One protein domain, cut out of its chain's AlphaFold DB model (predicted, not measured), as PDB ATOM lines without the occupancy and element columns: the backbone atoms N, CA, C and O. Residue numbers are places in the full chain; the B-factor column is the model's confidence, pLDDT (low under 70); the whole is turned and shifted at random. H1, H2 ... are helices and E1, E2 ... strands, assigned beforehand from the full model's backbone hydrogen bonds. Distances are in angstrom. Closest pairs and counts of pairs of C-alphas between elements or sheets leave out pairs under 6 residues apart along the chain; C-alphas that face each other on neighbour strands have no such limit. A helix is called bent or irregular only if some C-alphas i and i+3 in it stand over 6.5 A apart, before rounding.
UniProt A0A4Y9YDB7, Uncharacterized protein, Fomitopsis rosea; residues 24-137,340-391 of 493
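What this domain is: This is residues 24 to 137 and 340 to 391 of the 493 residues of an uncharacterized protein of Fomitopsis rosea (UniProt A0A4Y9YDB7). A five-stranded sheet is curled like part of a barrel and folded back on itself, with E4 and E3 facing E1 and E5 and E2 as the hinge; the long helix H4 starts beside this sheet and runs away from it, and its residues 383 to 391 stick out. The small helical hairpin of H1 and H2 packs by H2 along H4, while the short helix H3 lies far from the other helices. The printed part has 166 residues in the order E1 H1 H2 E2 E3 E4 H3 E5 H4; the sheet, order E4 E3 E2 E1 E5, is antiparallel, and the class is mixed. It is compact, with a radius of gyration of the C-alphas of 17.2 A, yet elongated, spanning 64 by 41 by 35 A.

Where its parts are: Find C-alpha 24 at (168.276, 165.990, 198.571), where E1 begins; it runs through residues 24 to 29. E2 is residues 54 to 62, 21.7 A long, and bends by 54 degrees at residue 58. E3 is residues 72 to 80, 23.3 A long, and bends by 54 degrees at residue 76. E4 is residues 100 to 106, 19.2 A long, and E5 is residues 349 to 352. H1 is residues 31 to 38, irregular, with C-alphas 34 and 37 7.2 A apart; H2 is residues 41 to 48 and H3 residues 131 to 137. H4, residues 364 to 391, runs 41.6 A to C-alpha 391 at (201.170, 144.613, 229.237).

How they stand to each other: Begin with the strongly twisted sheet, where E2, E3 and E4 form a meander, each strand the antiparallel neighbour of the one before. Look for N 78 and O 58 between E3 and E2, 2.8 A, and N 103 and O 75 between E4 and E3, 2.8 A. E1 is antiparallel to E2, with N 27 and O 55 at 2.8 A, and to E5, with N 350 and O 28 at 2.7 A. H4 is on the sheet but only grazes it, with residues 364 to 374; the closest C-alphas of E3 and H4 are those of Leu 79 and Pro 364, 5.7 A. H2 touches H4's residues 374 to 381, at a shallow tilt of 7 degrees, opposite ways; their closest C-alphas, Leu 43 and His 381, are 6.7 A apart. H1 and H2 touch as a hairpin, closest at the C-alphas of Pro 31 and Ala 47, 5.2 A. H3 and H4 are apart. Each O i to N i+4 pair is within hydrogen-bond range in H2 and H3, but 2 of 4 in H1 and 23 of 24 in H4.

The domain as a whole: The C-alphas farthest apart, Lys 137 and Glu 391, are 64.8 A apart. Residues 138 to 339 are not printed, and C-alphas 137 and 340 stand 46.3 A apart across the cut. The links E3 to E4, E4 to H3 and E5 to H4 are long. The mean pLDDT of the printed part is 81.7; look for values under 70 at residues 91 to 92, 96 to 97, 107 to 136 and 340 to 344.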
ATOM      1  N   TYR A  24     166.862 166.301 198.735       95.75
ATOM      2  CA  TYR A  24     168.276 165.990 198.571       95.75
ATOM      3  C   TYR A  24     169.080 166.690 199.659       95.75
ATOM      4  O   TYR A  24     168.832 167.854 199.974       95.75
ATOM      5  N   ILE A  25     170.051 165.970 200.201       95.31
ATOM      6  CA  ILE A  25     170.969 166.437 201.231       95.31
ATOM      7  C   ILE A  25     172.407 166.140 200.805       95.31
ATOM      8  O   ILE A  25     172.661 165.214 200.033       95.31
ATOM      9  N   VAL A  26     173.349 166.916 201.323       95.19
ATOM     10  CA  VAL A  26     174.785 166.658 201.215       95.19
ATOM     11  C   VAL A  26     175.248 165.978 202.494       95.19
ATOM     12  O   VAL A  26     174.956 166.477 203.577       95.19
ATOM     13  N   LEU A  27     175.966 164.867 202.367       94.94
ATOM     14  CA  LEU A  27     176.592 164.118 203.454       94.94
ATOM     15  C   LEU A  27     178.113 164.228 203.344       94.94
ATOM     16  O   LEU A  27     178.661 164.055 202.257       94.94
ATOM     17  N   GLN A  28     178.811 164.448 204.450       95.62
ATOM     18  CA  GLN A  28     180.271 164.358 204.497       95.62
ATOM     19  C   GLN A  28     180.718 163.744 205.819       95.62
ATOM     20  O   GLN A  28     180.344 164.239 206.880       95.62
ATOM     21  N   LEU A  29     181.532 162.690 205.751       94.56
ATOM     22  CA  LEU A  29     182.075 162.019 206.931       94.56
ATOM     23  C   LEU A  29     182.902 162.990 207.786       94.56
ATOM     24  O   LEU A  29     183.719 163.747 207.265       94.56
ATOM     25  N   ASP A  30     182.702 162.947 209.100       94.56
ATOM     26  CA  ASP A  30     183.420 163.757 210.081       94.56
ATOM     27  C   ASP A  30     184.222 162.850 211.028       94.56
ATOM     28  O   ASP A  30     183.827 162.579 212.171       94.56
ATOM     29  N   PRO A  31     185.352 162.306 210.546       94.88
ATOM     30  CA  PRO A  31     186.097 161.302 211.289       94.88
ATOM     31  C   PRO A  31     186.744 161.883 212.551       94.88
ATOM     32  O   PRO A  31     186.940 161.150 213.516       94.88
ATOM     33  N   VAL A  32     187.059 163.184 212.569       94.88
ATOM     34  CA  VAL A  32     187.723 163.851 213.698       94.88
ATOM     35  C   VAL A  32     186.762 163.998 214.871       94.88
ATOM     36  O   VAL A  32     187.077 163.508 215.955       94.88
ATOM     37  N   ASN A  33     185.577 164.575 214.647       90.81
ATOM     38  CA  ASN A  33     184.574 164.706 215.707       90.81
ATOM     39  C   ASN A  33     184.057 163.338 216.168       90.81
ATOM     40  O   ASN A  33     183.696 163.173 217.329       90.81
ATOM     41  N   THR A  34     184.082 162.326 215.292       89.38
ATOM     42  CA  THR A  34     183.730 160.958 215.688       89.38
ATOM     43  C   THR A  34     184.690 160.391 216.741       89.38
ATOM     44  O   THR A  34     184.255 159.712 217.668       89.38
ATOM     45  N   VAL A  35     186.000 160.624 216.608       93.00
ATOM     46  CA  VAL A  35     187.010 160.018 217.501       93.00
ATOM     47  C   VAL A  35     187.451 160.928 218.642       93.00
ATOM     48  O   VAL A  35     188.112 160.452 219.563       93.00
ATOM     49  N   GLU A  36     187.103 162.216 218.605       91.62
ATOM     50  CA  GLU A  36     187.430 163.187 219.654       91.62
ATOM     51  C   GLU A  36     187.031 162.709 221.067       91.62
ATOM     52  O   GLU A  36     187.894 162.749 221.953       91.62
ATOM     53  N   PRO A  37     185.820 162.156 221.306       89.12
ATOM     54  CA  PRO A  37     185.413 161.705 222.641       89.12
ATOM     55  C   PRO A  37     186.283 160.581 223.220       89.12
ATOM     56  O   PRO A  37     186.295 160.372 224.431       89.12
ATOM     57  N   LEU A  38     187.033 159.864 222.376       88.88
ATOM     58  CA  LEU A  38     187.928 158.784 222.801       88.88
ATOM     59  C   LEU A  38     189.235 159.312 223.415       88.88
ATOM     60  O   LEU A  38     190.002 158.536 223.983       88.88
ATOM     61  N   GLY A  39     189.526 160.614 223.279       92.50
ATOM     62  CA  GLY A  39     190.691 161.257 223.890       92.50
ATOM     63  C   GLY A  39     192.045 160.724 223.403       92.50
ATOM     64  O   GLY A  39     193.051 160.877 224.096       92.50
ATOM     65  N   ASN A  40     192.098 160.073 222.234       94.69
ATOM     66  CA  ASN A  40     193.322 159.470 221.710       94.69
ATOM     67  C   ASN A  40     193.941 160.293 220.572       94.69
ATOM     68  O   ASN A  40     193.504 160.215 219.428       94.69
ATOM     69  N   SER A  41     195.041 160.994 220.862       96.69
ATOM     70  CA  SER A  41     195.717 161.872 219.896       96.69
ATOM     71  C   SER A  41     196.218 161.167 218.628       96.69
ATOM     72  O   SER A  41     196.186 161.761 217.553       96.69
ATOM     73  N   LEU A  42     196.655 159.904 218.716       96.25
ATOM     74  CA  LEU A  42     197.112 159.138 217.549       96.25
ATOM     75  C   LEU A  42     195.949 158.768 216.624       96.25
ATOM     76  O   LEU A  42     196.093 158.839 215.405       96.25
ATOM     77  N   LEU A  43     194.810 158.370 217.194       96.25
ATOM     78  CA  LEU A  43     193.599 158.086 216.434       96.25
ATOM     79  C   LEU A  43     193.036 159.372 215.821       96.25
ATOM     80  O   LEU A  43     192.702 159.359 214.643       96.25
ATOM     81  N   THR A  44     193.014 160.483 216.563       97.00
ATOM     82  CA  THR A  44     192.619 161.799 216.035       97.00
ATOM     83  C   THR A  44     193.513 162.232 214.874       97.00
ATOM     84  O   THR A  44     193.000 162.664 213.847       97.00
ATOM     85  N   ALA A  45     194.835 162.058 214.976       97.56
ATOM     86  CA  ALA A  45     195.757 162.370 213.884       97.56
ATOM     87  C   ALA A  45     195.527 161.480 212.649       97.56
ATOM     88  O   ALA A  45     195.569 161.965 211.520       97.56
ATOM     89  N   ALA A  46     195.250 160.186 212.849       97.19
ATOM     90  CA  ALA A  46     194.918 159.274 211.757       97.19
ATOM     91  C   ALA A  46     193.569 159.621 211.103       97.19
ATOM     92  O   ALA A  46     193.462 159.615 209.881       97.19
ATOM     93  N   ALA A  47     192.563 159.980 211.904       96.69
ATOM     94  CA  ALA A  47     191.266 160.451 211.436       96.69
ATOM     95  C   ALA A  47     191.383 161.767 210.651       96.69
ATOM     96  O   ALA A  47     190.752 161.913 209.612       96.69
ATOM     97  N   GLN A  48     192.238 162.694 211.092       97.31
ATOM     98  CA  GLN A  48     192.517 163.951 210.391       97.31
ATOM     99  C   GLN A  48     193.241 163.740 209.050       97.31
ATOM    100  O   GLN A  48     193.151 164.585 208.162       97.31
ATOM    101  N   ALA A  49     193.963 162.626 208.894       97.50
ATOM    102  CA  ALA A  49     194.604 162.264 207.633       97.50
ATOM    103  C   ALA A  49     193.616 161.704 206.593       97.50
ATOM    104  O   ALA A  49     193.962 161.640 205.409       97.50
ATOM    105  N   LEU A  50     192.404 161.310 207.004       96.88
ATOM    106  CA  LEU A  50     191.337 160.970 206.068       96.88
ATOM    107  C   LEU A  50     190.900 162.234 205.318       96.88
ATOM    108  O   LEU A  50     190.819 163.318 205.889       96.88
ATOM    109  N   GLN A  51     190.611 162.089 204.026       96.94
ATOM    110  CA  GLN A  51     190.125 163.176 203.173       96.94
ATOM    111  C   GLN A  51     188.645 162.932 202.853       96.94
ATOM    112  O   GLN A  51     188.350 162.405 201.780       96.94
ATOM    113  N   PRO A  52     187.720 163.244 203.781       96.56
ATOM    114  CA  PRO A  52     186.312 162.933 203.600       96.56
ATOM    115  C   PRO A  52     185.717 163.747 202.452       96.56
ATOM    116  O   PRO A  52     185.862 164.976 202.400       96.56
ATOM    117  N   LYS A  53     185.018 163.067 201.544       97.06
ATOM    118  CA  LYS A  53     184.354 163.710 200.403       97.06
ATOM    119  C   LYS A  53     182.911 164.094 200.740       97.06
ATOM    120  O   LYS A  53     182.323 163.618 201.711       97.06
ATOM    121  N   LYS A  54     182.332 164.974 199.916       96.81
ATOM    122  CA  LYS A  54     180.909 165.336 199.970       96.81
ATOM    123  C   LYS A  54     180.106 164.436 199.029       96.81
ATOM    124  O   LYS A  54     180.443 164.308 197.855       96.81
ATOM    125  N   TYR A  55     179.027 163.858 199.524       96.19
ATOM    126  CA  TYR A  55     178.142 162.949 198.801       96.19
ATOM    127  C   TYR A  55     176.740 163.531 198.757       96.19
ATOM    128  O   TYR A  55     176.315 164.182 199.705       96.19
ATOM    129  N   ILE A  56     176.002 163.297 197.676       95.81
ATOM    130  CA  ILE A  56     174.588 163.672 197.610       95.81
ATOM    131  C   ILE A  56     173.766 162.451 198.004       95.81
ATOM    132  O   ILE A  56     174.027 161.343 197.540       95.81
ATOM    133  N   ALA A  57     172.760 162.653 198.843       95.50
ATOM    134  CA  ALA A  57     171.817 161.621 199.228       95.50
ATOM    135  C   ALA A  57     170.381 162.127 199.081       95.50
ATOM    136  O   ALA A  57     170.087 163.294 199.320       95.50
ATOM    137  N   HIS A  58     169.484 161.240 198.676       95.06
ATOM    138  CA  HIS A  58     168.054 161.480 198.593       95.06
ATOM    139  C   HIS A  58     167.368 160.863 199.810       95.06
ATOM    140  O   HIS A  58     167.510 159.664 200.056       95.06
ATOM    141  N   VAL A  59     166.606 161.655 200.559       94.81
ATOM    142  CA  VAL A  59     165.870 161.179 201.735       94.81
ATOM    143  C   VAL A  59     164.664 160.371 201.277       94.81
ATOM    144  O   VAL A  59     163.711 160.914 200.723       94.81
ATOM    145  N   PHE A  60     164.735 159.059 201.483       92.06
ATOM    146  CA  PHE A  60     163.746 158.097 201.009       92.06
ATOM    147  C   PHE A  60     162.613 157.880 202.011       92.06
ATOM    148  O   PHE A  60     161.460 157.829 201.607       92.06
ATOM    149  N   GLU A  61     162.925 157.742 203.299       92.88
ATOM    150  CA  GLU A  61     161.924 157.467 204.335       92.88
ATOM    151  C   GLU A  61     162.390 158.019 205.684       92.88
ATOM    152  O   GLU A  61     163.566 157.928 206.036       92.88
ATOM    153  N   ILE A  62     161.476 158.591 206.468       91.75
ATOM    154  CA  ILE A  62     161.751 159.006 207.849       91.75
ATOM    155  C   ILE A  62     161.327 157.856 208.766       91.75
ATOM    156  O   ILE A  62     160.140 157.641 209.000       91.75
ATOM    157  N   MET A  63     162.305 157.105 209.274       88.25
ATOM    158  CA  MET A  63     162.084 155.902 210.085       88.25
ATOM    159  C   MET A  63     161.662 156.232 211.518       88.25
ATOM    160  O   MET A  63     160.838 155.532 212.106       88.25
ATOM    161  N   GLU A  64     162.222 157.297 212.092       88.31
ATOM    162  CA  GLU A  64     161.832 157.798 213.408       88.31
ATOM    163  C   GLU A  64     161.462 159.277 213.311       88.31
ATOM    164  O   GLU A  64     162.168 160.067 212.692       88.31
ATOM    165  N   LEU A  65     160.347 159.662 213.934       84.38
ATOM    166  CA  LEU A  65     159.962 161.065 214.055       84.38
ATOM    167  C   LEU A  65     160.793 161.746 215.154       84.38
ATOM    168  O   LEU A  65     161.141 161.092 216.140       84.38
ATOM    169  N   PRO A  66     161.061 163.060 215.052       81.19
ATOM    170  CA  PRO A  66     161.714 163.810 216.119       81.19
ATOM    171  C   PRO A  66     160.882 163.738 217.412       81.19
ATOM    172  O   PRO A  66     159.787 164.293 217.504       81.19
ATOM    173  N   ILE A  67     161.393 163.064 218.442       82.56
ATOM    174  CA  ILE A  67     160.771 163.054 219.773       82.56
ATOM    175  C   ILE A  67     161.515 164.087 220.631       82.56
ATOM    176  O   ILE A  67     162.731 163.997 220.715       82.56
ATOM    177  N   PRO A  68     160.856 165.011 221.359       75.31
ATOM    178  CA  PRO A  68     161.544 166.050 222.149       75.31
ATOM    179  C   PRO A  68     162.560 165.539 223.188       75.31
ATOM    180  O   PRO A  68     163.429 166.288 223.641       75.31
ATOM    181  N   LYS A  69     162.428 164.271 223.598       79.56
ATOM    182  CA  LYS A  69     163.332 163.572 224.526       79.56
ATOM    183  C   LYS A  69     164.436 162.774 223.827       79.56
ATOM    184  O   LYS A  69     165.305 162.249 224.515       79.56
ATOM    185  N   ARG A  70     164.389 162.653 222.499       75.75
ATOM    186  CA  ARG A  70     165.419 162.005 221.693       75.75
ATOM    187  C   ARG A  70     166.227 163.056 220.948       75.75
ATOM    188  O   ARG A  70     165.636 163.861 220.228       75.75
ATOM    189  N   PRO A  71     167.553 163.075 221.139       75.88
ATOM    190  CA  PRO A  71     168.417 164.052 220.496       75.88
ATOM    191  C   PRO A  71     168.608 163.771 219.005       75.88
ATOM    192  O   PRO A  71     169.145 164.627 218.317       75.88
ATOM    193  N   ASP A  72     168.179 162.610 218.514       82.75
ATOM    194  CA  ASP A  72     168.335 162.123 217.152       82.75
ATOM    195  C   ASP A  72     167.044 161.486 216.619       82.75
ATOM    196  O   ASP A  72     166.147 161.089 217.369       82.75
ATOM    197  N   HIS A  73     166.934 161.439 215.296       84.12
ATOM    198  CA  HIS A  73     165.898 160.725 214.567       84.12
ATOM    199  C   HIS A  73     166.520 160.036 213.354       84.12
ATOM    200  O   HIS A  73     167.527 160.483 212.820       84.12
ATOM    201  N   MET A  74     165.958 158.914 212.932       89.69
ATOM    202  CA  MET A  74     166.548 158.066 211.905       89.69
ATOM    203  C   MET A  74     165.822 158.275 210.579       89.69
ATOM    204  O   MET A  74     164.594 158.225 210.530       89.69
ATOM    205  N   CYS A  75     166.569 158.474 209.503       91.69
ATOM    206  CA  CYS A  75     166.056 158.482 208.144       91.69
ATOM    207  C   CYS A  75     166.828 157.489 207.272       91.69
ATOM    208  O   CYS A  75     167.986 157.154 207.521       91.69
ATOM    209  N   LEU A  76     166.145 156.980 206.259       91.94
ATOM    210  CA  LEU A  76     166.708 156.147 205.219       91.94
ATOM    211  C   LEU A  76     167.033 157.047 204.032       91.94
ATOM    212  O   LEU A  76     166.175 157.802 203.567       91.94
ATOM    213  N   VAL A  77     168.263 156.971 203.541       93.69
ATOM    214  CA  VAL A  77     168.715 157.776 202.409       93.69
ATOM    215  C   VAL A  77     169.272 156.888 201.306       93.69
ATOM    216  O   VAL A  77     169.917 155.874 201.561       93.69
ATOM    217  N   ALA A  78     169.027 157.279 200.064       92.06
ATOM    218  CA  ALA A  78     169.619 156.680 198.880       92.06
ATOM    219  C   ALA A  78     170.780 157.560 198.410       92.06
ATOM    220  O   ALA A  78     170.574 158.737 198.114       92.06
ATOM    221  N   LEU A  79     171.992 157.015 198.339       93.00
ATOM    222  CA  LEU A  79     173.140 157.761 197.833       93.00
ATOM    223  C   LEU A  79     173.010 157.974 196.319       93.00
ATOM    224  O   LEU A  79     172.632 157.068 195.574       93.00
ATOM    225  N   VAL A  80     173.331 159.183 195.870       93.31
ATOM    226  CA  VAL A  80     173.239 159.609 194.473       93.31
ATOM    227  C   VAL A  80     174.636 159.593 193.860       93.31
ATOM    228  O   VAL A  80     175.538 160.259 194.362       93.31
ATOM    229  N   GLY A  81     174.799 158.851 192.764       90.94
ATOM    230  CA  GLY A  81     176.040 158.764 191.991       90.94
ATOM    231  C   GLY A  81     175.875 159.227 190.544       90.94
ATOM    232  O   GLY A  81     174.760 159.384 190.041       90.94
ATOM    233  N   GLN A  82     176.998 159.430 189.848       88.62
ATOM    234  CA  GLN A  82     176.989 159.684 188.404       88.62
ATOM    235  C   GLN A  82     176.783 158.376 187.633       88.62
ATOM    236  O   GLN A  82     177.719 157.608 187.418       88.62
ATOM    237  N   GLY A  83     175.553 158.150 187.174       84.88
ATOM    238  CA  GLY A  83     175.197 156.973 186.382       84.88
ATOM    239  C   GLY A  83     174.877 155.742 187.232       84.88
ATOM    240  O   GLY A  83     174.554 155.849 188.412       84.88
ATOM    241  N   LEU A  84     174.905 154.570 186.595       76.81
ATOM    242  CA  LEU A  84     174.675 153.296 187.274       76.81
ATOM    243  C   LEU A  84     175.924 152.891 188.059       76.81
ATOM    244  O   LEU A  84     177.043 153.024 187.553       76.81
ATOM    245  N   CYS A  85     175.726 152.355 189.264       76.06
ATOM    246  CA  CYS A  85     176.799 151.745 190.042       76.06
ATOM    247  C   CYS A  85     177.502 150.683 189.191       76.06
ATOM    248  O   CYS A  85     176.851 149.897 188.496       76.06
ATOM    249  N   ARG A  86     178.838 150.647 189.234       79.75
ATOM    250  CA  ARG A  86     179.577 149.538 188.623       79.75
ATOM    251  C   ARG A  86     179.210 148.260 189.364       79.75
ATOM    252  O   ARG A  86     179.159 148.260 190.589       79.75
ATOM    253  N   GLN A  87     178.957 147.196 188.609       79.62
ATOM    254  CA  GLN A  87     178.750 145.882 189.197       79.62
ATOM    255  C   GLN A  87     179.998 145.491 189.996       79.62
ATOM    256  O   GLN A  87     181.112 145.556 189.472       79.62
ATOM    257  N   ASP A  88     179.788 145.102 191.248       79.56
ATOM    258  CA  ASP A  88     180.822 144.593 192.139       79.56
ATOM    259  C   ASP A  88     180.325 143.268 192.721       79.56
ATOM    260  O   ASP A  88     179.481 143.225 193.622       79.56
ATOM    261  N   ASP A  89     180.819 142.173 192.146       80.56
ATOM    262  CA  ASP A  89     180.409 140.823 192.523       80.56
ATOM    263  C   ASP A  89     180.867 140.462 193.946       80.56
ATOM    264  O   ASP A  89     180.166 139.723 194.643       80.56
ATOM    265  N   ASP A  90     181.987 141.027 194.415       76.69
ATOM    266  CA  ASP A  90     182.523 140.773 195.755       76.69
ATOM    267  C   ASP A  90     181.670 141.467 196.826       76.69
ATOM    268  O   ASP A  90     181.411 140.900 197.894       76.69
ATOM    269  N   ALA A  91     181.157 142.661 196.515       66.81
ATOM    270  CA  ALA A  91     180.221 143.395 197.365       66.81
ATOM    271  C   ALA A  91     178.750 142.955 197.194       66.81
ATOM    272  O   ALA A  91     177.873 143.444 197.909       66.81
ATOM    273  N   CYS A  92     178.463 142.021 196.275       69.69
ATOM    274  CA  CYS A  92     177.107 141.629 195.868       69.69
ATOM    275  C   CYS A  92     176.255 142.817 195.369       69.69
ATOM    276  O   CYS A  92     175.040 142.849 195.592       69.69
ATOM    277  N   ILE A  93     176.886 143.783 194.696       72.12
ATOM    278  CA  ILE A  93     176.245 144.983 194.154       72.12
ATOM    279  C   ILE A  93     175.976 144.768 192.666       72.12
ATOM    280  O   ILE A  93     176.880 144.793 191.834       72.12
ATOM    281  N   ASP A  94     174.707 144.554 192.331       73.69
ATOM    282  CA  ASP A  94     174.218 144.599 190.956       73.69
ATOM    283  C   ASP A  94     174.039 146.067 190.529       73.69
ATOM    284  O   ASP A  94     173.762 146.937 191.352       73.69
ATOM    285  N   THR A  95     174.151 146.349 189.234       70.88
ATOM    286  CA  THR A  95     173.887 147.664 188.616       70.88
ATOM    287  C   THR A  95     172.519 148.259 188.973       70.88
ATOM    288  O   THR A  95     172.332 149.472 188.894       70.88
ATOM    289  N   SER A  96     171.567 147.415 189.385       68.56
ATOM    290  CA  SER A  96     170.234 147.798 189.863       68.56
ATOM    291  C   SER A  96     170.177 148.188 191.350       68.56
ATOM    292  O   SER A  96     169.137 148.654 191.821       68.56
ATOM    293  N   ILE A  97     171.260 147.987 192.107       69.88
ATOM    294  CA  ILE A  97     171.295 148.220 193.551       69.88
ATOM    295  C   ILE A  97     171.643 149.678 193.825       69.88
ATOM    296  O   ILE A  97     172.759 150.145 193.607       69.88
ATOM    297  N   ILE A  98     170.651 150.387 194.356       77.06
ATOM    298  CA  ILE A  98     170.838 151.691 194.978       77.06
ATOM    299  C   ILE A  98     171.541 151.461 196.316       77.06
ATOM    300  O   ILE A  98     171.076 150.663 197.134       77.06
ATOM    301  N   ALA A  99     172.650 152.161 196.551       81.44
ATOM    302  CA  ALA A  99     173.287 152.174 197.859       81.44
ATOM    303  C   ALA A  99     172.380 152.935 198.836       81.44
ATOM    304  O   ALA A  99     172.262 154.160 198.778       81.44
ATOM    305  N   ILE A 100     171.693 152.188 199.698       84.31
ATOM    306  CA  ILE A 100     170.836 152.735 200.746       84.31
ATOM    307  C   ILE A 100     171.627 152.747 202.050       84.31
ATOM    308  O   ILE A 100     172.174 151.723 202.458       84.31
ATOM    309  N   ALA A 101     171.660 153.906 202.695       83.31
ATOM    310  CA  ALA A 101     172.271 154.110 203.994       83.31
ATOM    311  C   ALA A 101     171.210 154.564 205.000       83.31
ATOM    312  O   ALA A 101     170.322 155.357 204.687       83.31
ATOM    313  N   THR A 102     171.319 154.077 206.229       84.56
ATOM    314  CA  THR A 102     170.539 154.594 207.357       84.56
ATOM    315  C   THR A 102     171.331 155.714 208.008       84.56
ATOM    316  O   THR A 102     172.485 155.493 208.348       84.56
ATOM    317  N   VAL A 103     170.712 156.881 208.169       83.38
ATOM    318  CA  VAL A 103     171.304 158.152 208.606       83.38
ATOM    319  C   VAL A 103     170.553 158.624 209.853       83.38
ATOM    320  O   VAL A 103     169.336 158.786 209.826       83.38
ATOM    321  N   ARG A 104     171.243 158.829 210.982       81.56
ATOM    322  CA  ARG A 104     170.635 159.427 212.193       81.56
ATOM    323  C   ARG A 104     170.812 160.938 212.234       81.56
ATOM    324  O   ARG A 104     171.892 161.398 212.512       81.56
ATOM    325  N   VAL A 105     169.787 161.739 212.024       82.31
ATOM    326  CA  VAL A 105     169.904 163.202 212.055       82.31
ATOM    327  C   VAL A 105     169.606 163.730 213.465       82.31
ATOM    328  O   VAL A 105     168.558 163.395 214.027       82.31
ATOM    329  N   PRO A 106     170.469 164.562 214.077       76.12
ATOM    330  CA  PRO A 106     170.160 165.160 215.366       76.12
ATOM    331  C   PRO A 106     168.961 166.106 215.250       76.12
ATOM    332  O   PRO A 106     168.843 166.896 214.319       76.12
ATOM    333  N   THR A 107     168.048 166.009 216.208       69.12
ATOM    334  CA  THR A 107     166.813 166.791 216.278       69.12
ATOM    335  C   THR A 107     167.089 168.188 216.838       69.12
ATOM    336  O   THR A 107     166.492 169.157 216.377       69.12
ATOM    337  N   LYS A 108     168.006 168.335 217.802       65.31
ATOM    338  CA  LYS A 108     168.321 169.631 218.422       65.31
ATOM    339  C   LYS A 108     169.643 170.209 217.926       65.31
ATOM    340  O   LYS A 108     170.677 169.566 218.056       65.31
ATOM    341  N   LEU A 109     169.611 171.495 217.570       54.75
ATOM    342  CA  LEU A 109     170.778 172.375 217.374       54.75
ATOM    343  C   LEU A 109     171.630 172.579 218.648       54.75
ATOM    344  O   LEU A 109     172.593 173.328 218.626       54.75
ATOM    345  N   TYR A 110     171.279 171.942 219.774       45.94
ATOM    346  CA  TYR A 110     171.953 172.124 221.069       45.94
ATOM    347  C   TYR A 110     173.396 171.616 221.105       45.94
ATOM    348  O   TYR A 110     174.105 171.879 222.075       45.94
ATOM    349  N   TYR A 111     173.822 170.879 220.086       48.25
ATOM    350  CA  TYR A 111     175.223 170.571 219.895       48.25
ATOM    351  C   TYR A 111     175.784 171.580 218.892       48.25
ATOM    352  O   TYR A 111     175.481 171.504 217.705       48.25
ATOM    353  N   ASP A 112     176.653 172.483 219.368       49.97
ATOM    354  CA  ASP A 112     177.574 173.267 218.515       49.97
ATOM    355  C   ASP A 112     178.438 172.348 217.620       49.97
ATOM    356  O   ASP A 112     179.067 172.783 216.657       49.97
ATOM    357  N   LEU A 113     178.440 171.052 217.936       43.22
ATOM    358  CA  LEU A 113     178.961 169.957 217.142       43.22
ATOM    359  C   LEU A 113     177.889 169.511 216.134       43.22
ATOM    360  O   LEU A 113     176.976 168.748 216.454       43.22
ATOM    361  N   THR A 114     178.004 170.063 214.925       46.44
ATOM    362  CA  THR A 114     177.813 169.375 213.636       46.44
ATOM    363  C   THR A 114     176.932 168.127 213.679       46.44
ATOM    364  O   THR A 114     177.390 167.072 214.095       46.44
ATOM    365  N   ASN A 115     175.697 168.249 213.171       51.75
ATOM    366  CA  ASN A 115     174.885 167.209 212.518       51.75
ATOM    367  C   ASN A 115     175.402 165.769 212.718       51.75
ATOM    368  O   ASN A 115     175.899 165.163 211.788       51.75
ATOM    369  N   ALA A 116     175.362 165.235 213.937       52.53
ATOM    370  CA  ALA A 116     175.989 163.964 214.272       52.53
ATOM    371  C   ALA A 116     175.175 162.810 213.687       52.53
ATOM    372  O   ALA A 116     174.148 162.431 214.250       52.53
ATOM    373  N   VAL A 117     175.623 162.282 212.547       56.66
ATOM    374  CA  VAL A 117     174.847 161.298 211.798       56.66
ATOM    375  C   VAL A 117     175.522 159.963 211.642       56.66
ATOM    376  O   VAL A 117     176.506 159.838 210.932       56.66
ATOM    377  N   SER A 118     174.894 158.963 212.256       60.94
ATOM    378  CA  SER A 118     175.247 157.554 212.150       60.94
ATOM    379  C   SER A 118     174.960 157.004 210.769       60.94
ATOM    380  O   SER A 118     173.801 157.042 210.366       60.94
ATOM    381  N   ILE A 119     175.965 156.419 210.114       60.12
ATOM    382  CA  ILE A 119     175.747 155.461 209.026       60.12
ATOM    383  C   ILE A 119     175.881 154.048 209.591       60.12
ATOM    384  O   ILE A 119     176.935 153.668 210.095       60.12
ATOM    385  N   ILE A 120     174.811 153.255 209.520       62.19
ATOM    386  CA  ILE A 120     174.861 151.839 209.906       62.19
ATOM    387  C   ILE A 120     175.438 151.049 208.725       62.19
ATOM    388  O   ILE A 120     174.712 150.684 207.802       62.19
ATOM    389  N   SER A 121     176.744 150.766 208.759       53.34
ATOM    390  CA  SER A 121     177.544 150.230 207.640       53.34
ATOM    391  C   SER A 121     177.117 148.866 207.074       53.34
ATOM    392  O   SER A 121     177.763 148.355 206.165       53.34
ATOM    393  N   ARG A 122     176.087 148.193 207.609       54.03
ATOM    394  CA  ARG A 122     175.808 146.778 207.272       54.03
ATOM    395  C   ARG A 122     174.351 146.419 207.043       54.03
ATOM    396  O   ARG A 122     174.044 145.244 206.848       54.03
ATOM    397  N   GLU A 123     173.470 147.406 206.983       52.44
ATOM    398  CA  GLU A 123     172.118 147.199 206.473       52.44
ATOM    399  C   GLU A 123     172.004 147.766 205.057       52.44
ATOM    400  O   GLU A 123     171.175 148.623 204.777       52.44
ATOM    401  N   ILE A 124     172.841 147.280 204.134       51.31
ATOM    402  CA  ILE A 124     172.555 147.461 202.709       51.31
ATOM    403  C   ILE A 124     171.375 146.544 202.408       51.31
ATOM    404  O   ILE A 124     171.521 145.329 202.252       51.31
ATOM    405  N   TRP A 125     170.178 147.118 202.394       54.06
ATOM    406  CA  TRP A 125     168.991 146.412 201.947       54.06
ATOM    407  C   TRP A 125     169.051 146.335 200.419       54.06
ATOM    408  O   TRP A 125     169.028 147.382 199.770       54.06
ATOM    409  N   PRO A 126     169.102 145.135 199.802       50.06
ATOM    410  CA  PRO A 126     168.945 145.012 198.361       50.06
ATOM    411  C   PRO A 126     167.487 145.331 198.014       50.06
ATOM    412  O   PRO A 126     166.638 144.446 197.874       50.06
ATOM    413  N   MET A 127     167.167 146.618 197.910       49.62
ATOM    414  CA  MET A 127     165.886 147.081 197.404       49.62
ATOM    415  C   MET A 127     165.908 146.943 195.883       49.62
ATOM    416  O   MET A 127     166.133 147.891 195.144       49.62
ATOM    417  N   LYS A 128     165.602 145.738 195.392       47.38
ATOM    418  CA  LYS A 128     165.279 145.507 193.970       47.38
ATOM    419  C   LYS A 128     163.956 146.163 193.534       47.38
ATOM    420  O   LYS A 128     163.473 145.905 192.442       47.38
ATOM    421  N   VAL A 129     163.307 146.932 194.408       46.03
ATOM    422  CA  VAL A 129     161.845 147.077 194.393       46.03
ATOM    423  C   VAL A 129     161.358 148.343 193.687       46.03
ATOM    424  O   VAL A 129     160.196 148.376 193.308       46.03
ATOM    425  N   TYR A 130     162.193 149.363 193.460       42.19
ATOM    426  CA  TYR A 130     161.665 150.664 193.017       42.19
ATOM    427  C   TYR A 130     162.044 151.101 191.596       42.19
ATOM    428  O   TYR A 130     161.294 151.848 190.974       42.19
ATOM    429  N   LEU A 131     163.159 150.622 191.039       47.78
ATOM    430  CA  LEU A 131     163.577 151.044 189.695       47.78
ATOM    431  C   LEU A 131     162.904 150.237 188.578       47.78
ATOM    432  O   LEU A 131     162.555 150.812 187.551       47.78
ATOM    433  N   ASP A 132     162.651 148.943 188.786       51.94
ATOM    434  CA  ASP A 132     162.125 148.070 187.727       51.94
ATOM    435  C   ASP A 132     160.731 148.519 187.250       51.94
ATOM    436  O   ASP A 132     160.456 148.551 186.053       51.94
ATOM    437  N   ASP A 133     159.875 148.986 188.164       49.72
ATOM    438  CA  ASP A 133     158.521 149.449 187.836       49.72
ATOM    439  C   ASP A 133     158.509 150.763 187.040       49.72
ATOM    440  O   ASP A 133     157.676 150.937 186.146       49.72
ATOM    441  N   ASP A 134     159.410 151.702 187.339       53.81
ATOM    442  CA  ASP A 134     159.430 153.012 186.678       53.81
ATOM    443  C   ASP A 134     160.184 152.965 185.339       53.81
ATOM    444  O   ASP A 134     159.785 153.620 184.371       53.81
ATOM    445  N   HIS A 135     161.204 152.106 185.237       56.66
ATOM    446  CA  HIS A 135     161.842 151.761 183.967       56.66
ATOM    447  C   HIS A 135     160.885 150.996 183.054       56.66
ATOM    448  O   HIS A 135     160.672 151.430 181.926       56.66
ATOM    449  N   THR A 136     160.191 149.974 183.563       68.25
ATOM    450  CA  THR A 136     159.168 149.247 182.794       68.25
ATOM    451  C   THR A 136     158.064 150.193 182.313       68.25
ATOM    452  O   THR A 136     157.657 150.137 181.155       68.25
ATOM    453  N   LYS A 137     157.602 151.139 183.144       73.00
ATOM    454  CA  LYS A 137     156.623 152.160 182.719       73.00
ATOM    455  C   LYS A 137     157.179 153.120 181.668       73.00
ATOM    456  O   LYS A 137     156.432 153.530 180.777       73.00
ATOM    457  N   ASP A 340     175.379 146.306 224.294       53.38
ATOM    458  CA  ASP A 340     176.665 145.665 223.995       53.38
ATOM    459  C   ASP A 340     177.228 146.074 222.620       53.38
ATOM    460  O   ASP A 340     178.371 145.751 222.298       53.38
ATOM    461  N   GLU A 341     176.426 146.733 221.774       55.94
ATOM    462  CA  GLU A 341     176.963 147.390 220.586       55.94
ATOM    463  C   GLU A 341     177.672 148.650 221.053       55.94
ATOM    464  O   GLU A 341     177.099 149.483 221.748       55.94
ATOM    465  N   ASP A 342     178.941 148.737 220.685       60.81
ATOM    466  CA  ASP A 342     179.872 149.819 220.968       60.81
ATOM    467  C   ASP A 342     179.383 151.122 220.297       60.81
ATOM    468  O   ASP A 342     179.918 151.565 219.279       60.81
ATOM    469  N   ARG A 343     178.304 151.712 220.832       59.09
ATOM    470  CA  ARG A 343     177.673 152.937 220.312       59.09
ATOM    471  C   ARG A 343     178.618 154.130 220.322       59.09
ATOM    472  O   ARG A 343     178.355 155.121 219.651       59.09
ATOM    473  N   ASP A 344     179.709 154.006 221.063       62.97
ATOM    474  CA  ASP A 344     180.708 155.042 221.263       62.97
ATOM    475  C   ASP A 344     181.469 155.381 219.976       62.97
ATOM    476  O   ASP A 344     182.163 156.392 219.945       62.97
ATOM    477  N   ILE A 345     181.363 154.569 218.911       70.12
ATOM    478  CA  ILE A 345     182.035 154.862 217.636       70.12
ATOM    479  C   ILE A 345     181.109 154.620 216.456       70.12
ATOM    480  O   ILE A 345     181.349 153.820 215.553       70.12
ATOM    481  N   ILE A 346     180.002 155.336 216.497       78.62
ATOM    482  CA  ILE A 346     179.168 155.559 215.337       78.62
ATOM    483  C   ILE A 346     179.845 156.634 214.467       78.62
ATOM    484  O   ILE A 346     180.016 157.745 214.966       78.62
ATOM    485  N   PRO A 347     180.200 156.355 213.195       84.25
ATOM    486  CA  PRO A 347     180.725 157.376 212.290       84.25
ATOM    487  C   PRO A 347     179.743 158.539 212.194       84.25
ATOM    488  O   PRO A 347     178.574 158.302 211.899       84.25
ATOM    489  N   LEU A 348     180.203 159.757 212.472       88.50
ATOM    490  CA  LEU A 348     179.413 160.978 212.341       88.50
ATOM    491  C   LEU A 348     179.534 161.511 210.914       88.50
ATOM    492  O   LEU A 348     180.635 161.546 210.365       88.50
ATOM    493  N   VAL A 349     178.431 161.967 210.314       90.06
ATOM    494  CA  VAL A 349     178.465 162.680 209.029       90.06
ATOM    495  C   VAL A 349     177.812 164.050 209.119       90.06
ATOM    496  O   VAL A 349     176.659 164.170 209.494       90.06
ATOM    497  N   SER A 350     178.518 165.093 208.710       90.62
ATOM    498  CA  SER A 350     177.935 166.420 208.546       90.62
ATOM    499  C   SER A 350     176.886 166.428 207.426       90.62
ATOM    500  O   SER A 350     177.083 165.831 206.365       90.62
ATOM    501  N   ILE A 351     175.759 167.101 207.678       90.06
ATOM    502  CA  ILE A 351     174.659 167.263 206.720       90.06
ATOM    503  C   ILE A 351     174.539 168.724 206.301       90.06
ATOM    504  O   ILE A 351     174.576 169.610 207.152       90.06
ATOM    505  N   SER A 352     174.333 168.976 205.012       91.56
ATOM    506  CA  SER A 352     173.942 170.290 204.491       91.56
ATOM    507  C   SER A 352     172.760 170.160 203.528       91.56
ATOM    508  O   SER A 352     172.655 169.180 202.795       91.56
ATOM    509  N   LEU A 353     171.859 171.146 203.524       92.00
ATOM    510  CA  LEU A 353     170.823 171.287 202.488       92.00
ATOM    511  C   LEU A 353     171.328 172.036 201.251       92.00
ATOM    512  O   LEU A 353     170.660 172.048 200.219       92.00
ATOM    513  N   ASP A 354     172.474 172.703 201.362       94.00
ATOM    514  CA  ASP A 354     173.024 173.482 200.268       94.00
ATOM    515  C   ASP A 354     173.741 172.556 199.285       94.00
ATOM    516  O   ASP A 354     174.848 172.088 199.536       94.00
ATOM    517  N   LEU A 355     173.099 172.275 198.152       95.44
ATOM    518  CA  LEU A 355     173.691 171.459 197.091       95.44
ATOM    519  C   LEU A 355     174.788 172.208 196.318       95.44
ATOM    520  O   LEU A 355     175.547 171.566 195.593       95.44
ATOM    521  N   SER A 356     174.891 173.538 196.448       95.50
ATOM    522  CA  SER A 356     175.918 174.323 195.744       95.50
ATOM    523  C   SER A 356     177.336 174.048 196.259       95.50
ATOM    524  O   SER A 356     178.313 174.244 195.538       95.50
ATOM    525  N   ASP A 357     177.431 173.487 197.463       93.31
ATOM    526  CA  ASP A 357     178.654 173.011 198.103       93.31
ATOM    527  C   ASP A 357     179.304 171.806 197.410       93.31
ATOM    528  O   ASP A 357     180.449 171.460 197.726       93.31
ATOM    529  N   VAL A 358     178.570 171.132 196.519       96.25
ATOM    530  CA  VAL A 358     179.013 169.934 195.808       96.25
ATOM    531  C   VAL A 358     179.297 170.295 194.356       96.25
ATOM    532  O   VAL A 358     178.392 170.428 193.535       96.25
ATOM    533  N   THR A 359     180.578 170.432 194.016       96.25
ATOM    534  CA  THR A 359     181.009 170.723 192.639       96.25
ATOM    535  C   THR A 359     180.924 169.505 191.723       96.25
ATOM    536  O   THR A 359     180.763 169.651 190.514       96.25
ATOM    537  N   GLU A 360     181.056 168.306 192.291       95.88
ATOM    538  CA  GLU A 360     181.049 167.035 191.575       95.88
ATOM    539  C   GLU A 360     180.329 165.970 192.406       95.88
ATOM    540  O   GLU A 360     180.548 165.852 193.611       95.88
ATOM    541  N   VAL A 361     179.469 165.185 191.754       95.38
ATOM    542  CA  VAL A 361     178.773 164.067 192.401       95.38
ATOM    543  C   VAL A 361     179.739 162.888 192.506       95.38
ATOM    544  O   VAL A 361     180.102 162.308 191.483       95.38
ATOM    545  N   ASN A 362     180.165 162.554 193.725       95.50
ATOM    546  CA  ASN A 362     181.086 161.446 193.987       95.50
ATOM    547  C   ASN A 362     180.411 160.072 193.819       95.50
ATOM    548  O   ASN A 362     179.192 159.942 193.928       95.50
ATOM    549  N   ASP A 363     181.217 159.037 193.561       92.62
ATOM    550  CA  ASP A 363     180.753 157.646 193.523       92.62
ATOM    551  C   ASP A 363     180.271 157.231 194.926       92.62
ATOM    552  O   ASP A 363     181.064 157.296 195.867       92.62
ATOM    553  N   PRO A 364     179.016 156.780 195.112       90.94
ATOM    554  CA  PRO A 364     178.517 156.341 196.416       90.94
ATOM    555  C   PRO A 364     179.361 155.223 197.046       90.94
ATOM    556  O   PRO A 364     179.410 155.108 198.270       90.94
ATOM    557  N   MET A 365     180.068 154.429 196.236       88.62
ATOM    558  CA  MET A 365     180.972 153.394 196.737       88.62
ATOM    559  C   MET A 365     182.224 153.959 197.414       88.62
ATOM    560  O   MET A 365     182.798 153.283 198.266       88.62
ATOM    561  N   ASP A 366     182.649 155.183 197.082       92.88
ATOM    562  CA  ASP A 366     183.745 155.843 197.799       92.88
ATOM    563  C   ASP A 366     183.369 156.135 199.254       92.88
ATOM    564  O   ASP A 366     184.211 155.947 200.129       92.88
ATOM    565  N   LEU A 367     182.110 156.495 199.538       92.44
ATOM    566  CA  LEU A 367     181.659 156.731 200.913       92.44
ATOM    567  C   LEU A 367     181.772 155.453 201.747       92.44
ATOM    568  O   LEU A 367     182.241 155.487 202.879       92.44
ATOM    569  N   LEU A 368     181.376 154.312 201.178       89.25
ATOM    570  CA  LEU A 368     181.488 153.021 201.858       89.25
ATOM    571  C   LEU A 368     182.953 152.650 202.117       89.25
ATOM    572  O   LEU A 368     183.284 152.217 203.217       89.25
ATOM    573  N   ARG A 369     183.846 152.902 201.150       92.19
ATOM    574  CA  ARG A 369     185.297 152.723 201.335       92.19
ATOM    575  C   ARG A 369     185.861 153.631 202.432       92.19
ATOM    576  O   ARG A 369     186.698 153.185 203.211       92.19
ATOM    577  N   GLU A 370     185.417 154.887 202.501       94.31
ATOM    578  CA  GLU A 370     185.809 155.830 203.559       94.31
ATOM    579  C   GLU A 370     185.360 155.342 204.942       94.31
ATOM    580  O   GLU A 370     186.144 155.382 205.892       94.31
ATOM    581  N   ILE A 371     184.129 154.837 205.049       91.50
ATOM    582  CA  ILE A 371     183.589 154.268 206.289       91.50
ATOM    583  C   ILE A 371     184.368 153.016 206.702       91.50
ATOM    584  O   ILE A 371     184.762 152.910 207.862       91.50
ATOM    585  N   ASP A 372     184.650 152.099 205.774       90.50
ATOM    586  CA  ASP A 372     185.436 150.890 206.052       90.50
ATOM    587  C   ASP A 372     186.847 151.233 206.552       90.50
ATOM    588  O   ASP A 372     187.351 150.628 207.504       90.50
ATOM    589  N   GLU A 373     187.494 152.227 205.939       94.44
ATOM    590  CA  GLU A 373     188.815 152.690 206.360       94.44
ATOM    591  C   GLU A 373     188.765 153.353 207.744       94.44
ATOM    592  O   GLU A 373     189.626 153.100 208.593       94.44
ATOM    593  N   PHE A 374     187.725 154.141 208.019       93.62
ATOM    594  CA  PHE A 374     187.486 154.710 209.340       93.62
ATOM    595  C   PHE A 374     187.274 153.620 210.409       93.62
ATOM    596  O   PHE A 374     187.948 153.621 211.446       93.62
ATOM    597  N   GLU A 375     186.412 152.632 210.144       90.94
ATOM    598  CA  GLU A 375     186.194 151.479 211.026       90.94
ATOM    599  C   GLU A 375     187.498 150.707 211.272       90.94
ATOM    600  O   GLU A 375     187.784 150.279 212.397       90.94
ATOM    601  N   ARG A 376     188.334 150.556 210.237       93.88
ATOM    602  CA  ARG A 376     189.645 149.911 210.344       93.88
ATOM    603  C   ARG A 376     190.551 150.642 211.335       93.88
ATOM    604  O   ARG A 376     191.167 149.972 212.172       93.88
ATOM    605  N   LEU A 377     190.622 151.975 211.275       95.00
ATOM    606  CA  LEU A 377     191.421 152.795 212.200       95.00
ATOM    607  C   LEU A 377     190.957 152.627 213.649       95.00
ATOM    608  O   LEU A 377     191.768 152.410 214.553       95.00
ATOM    609  N   VAL A 378     189.645 152.660 213.855       91.94
ATOM    610  CA  VAL A 378     189.007 152.483 215.159       91.94
ATOM    611  C   VAL A 378     189.308 151.102 215.750       91.94
ATOM    612  O   VAL A 378     189.753 150.979 216.897       91.94
ATOM    613  N   LEU A 379     189.122 150.044 214.957       91.19
ATOM    614  CA  LEU A 379     189.408 148.672 215.374       91.19
ATOM    615  C   LEU A 379     190.890 148.477 215.694       91.19
ATOM    616  O   LEU A 379     191.243 147.780 216.649       91.19
ATOM    617  N   GLU A 380     191.776 149.073 214.900       94.69
ATOM    618  CA  GLU A 380     193.210 149.029 215.151       94.69
ATOM    619  C   GLU A 380     193.579 149.732 216.461       94.69
ATOM    620  O   GLU A 380     194.339 149.174 217.260       94.69
ATOM    621  N   HIS A 381     192.999 150.904 216.729       93.75
ATOM    622  CA  HIS A 381     193.187 151.619 217.988       93.75
ATOM    623  C   HIS A 381     192.773 150.766 219.196       93.75
ATOM    624  O   HIS A 381     193.589 150.544 220.096       93.75
ATOM    625  N   ARG A 382     191.575 150.172 219.168       91.38
ATOM    626  CA  ARG A 382     191.098 149.275 220.238       91.38
ATOM    627  C   ARG A 382     192.014 148.071 220.447       91.38
ATOM    628  O   ARG A 382     192.292 147.677 221.579       91.38
ATOM    629  N   ARG A 383     192.552 147.491 219.367       93.06
ATOM    630  CA  ARG A 383     193.540 146.401 219.470       93.06
ATOM    631  C   ARG A 383     194.819 146.850 220.172       93.06
ATOM    632  O   ARG A 383     195.382 146.055 220.923       93.06
ATOM    633  N   ARG A 384     195.295 148.077 219.932       93.62
ATOM    634  CA  ARG A 384     196.478 148.629 220.616       93.62
ATOM    635  C   ARG A 384     196.189 148.888 222.092       93.62
ATOM    636  O   ARG A 384     196.996 148.483 222.922       93.62
ATOM    637  N   GLN A 385     195.028 149.451 222.416       92.81
ATOM    638  CA  GLN A 385     194.601 149.661 223.799       92.81
ATOM    639  C   GLN A 385     194.538 148.337 224.576       92.81
ATOM    640  O   GLN A 385     195.180 148.196 225.612       92.81
ATOM    641  N   ALA A 386     193.899 147.311 224.008       92.00
ATOM    642  CA  ALA A 386     193.822 145.990 224.630       92.00
ATOM    643  C   ALA A 386     195.195 145.305 224.798       92.00
ATOM    644  O   ALA A 386     195.364 144.455 225.673       92.00
ATOM    645  N   ARG A 387     196.186 145.619 223.949       94.75
ATOM    646  CA  ARG A 387     197.572 145.149 224.132       94.75
ATOM    647  C   ARG A 387     198.253 145.896 225.275       94.75
ATOM    648  O   ARG A 387     198.810 145.238 226.149       94.75
ATOM    649  N   ALA A 388     198.134 147.223 225.307       93.69
ATOM    650  CA  ALA A 388     198.699 148.054 226.363       93.69
ATOM    651  C   ALA A 388     198.151 147.663 227.746       93.69
ATOM    652  O   ALA A 388     198.932 147.489 228.676       93.69
ATOM    653  N   GLU A 389     196.844 147.430 227.878       92.56
ATOM    654  CA  GLU A 389     196.220 147.002 229.141       92.56
ATOM    655  C   GLU A 389     196.744 145.644 229.632       92.56
ATOM    656  O   GLU A 389     196.995 145.461 230.823       92.56
ATOM    657  N   ARG A 390     196.971 144.685 228.722       94.19
ATOM    658  CA  ARG A 390     197.552 143.377 229.078       94.19
ATOM    659  C   ARG A 390     199.008 143.486 229.512       94.19
ATOM    660  O   ARG A 390     199.438 142.730 230.380       94.19
ATOM    661  N   GLU A 391     199.769 144.378 228.891       94.44
ATOM    662  CA  GLU A 391     201.170 144.613 229.237       94.44
ATOM    663  C   GLU A 391     201.294 145.321 230.592       94.44
ATOM    664  O   GLU A 391     202.090 144.881 231.423       94.44
TER     665      GLU A 391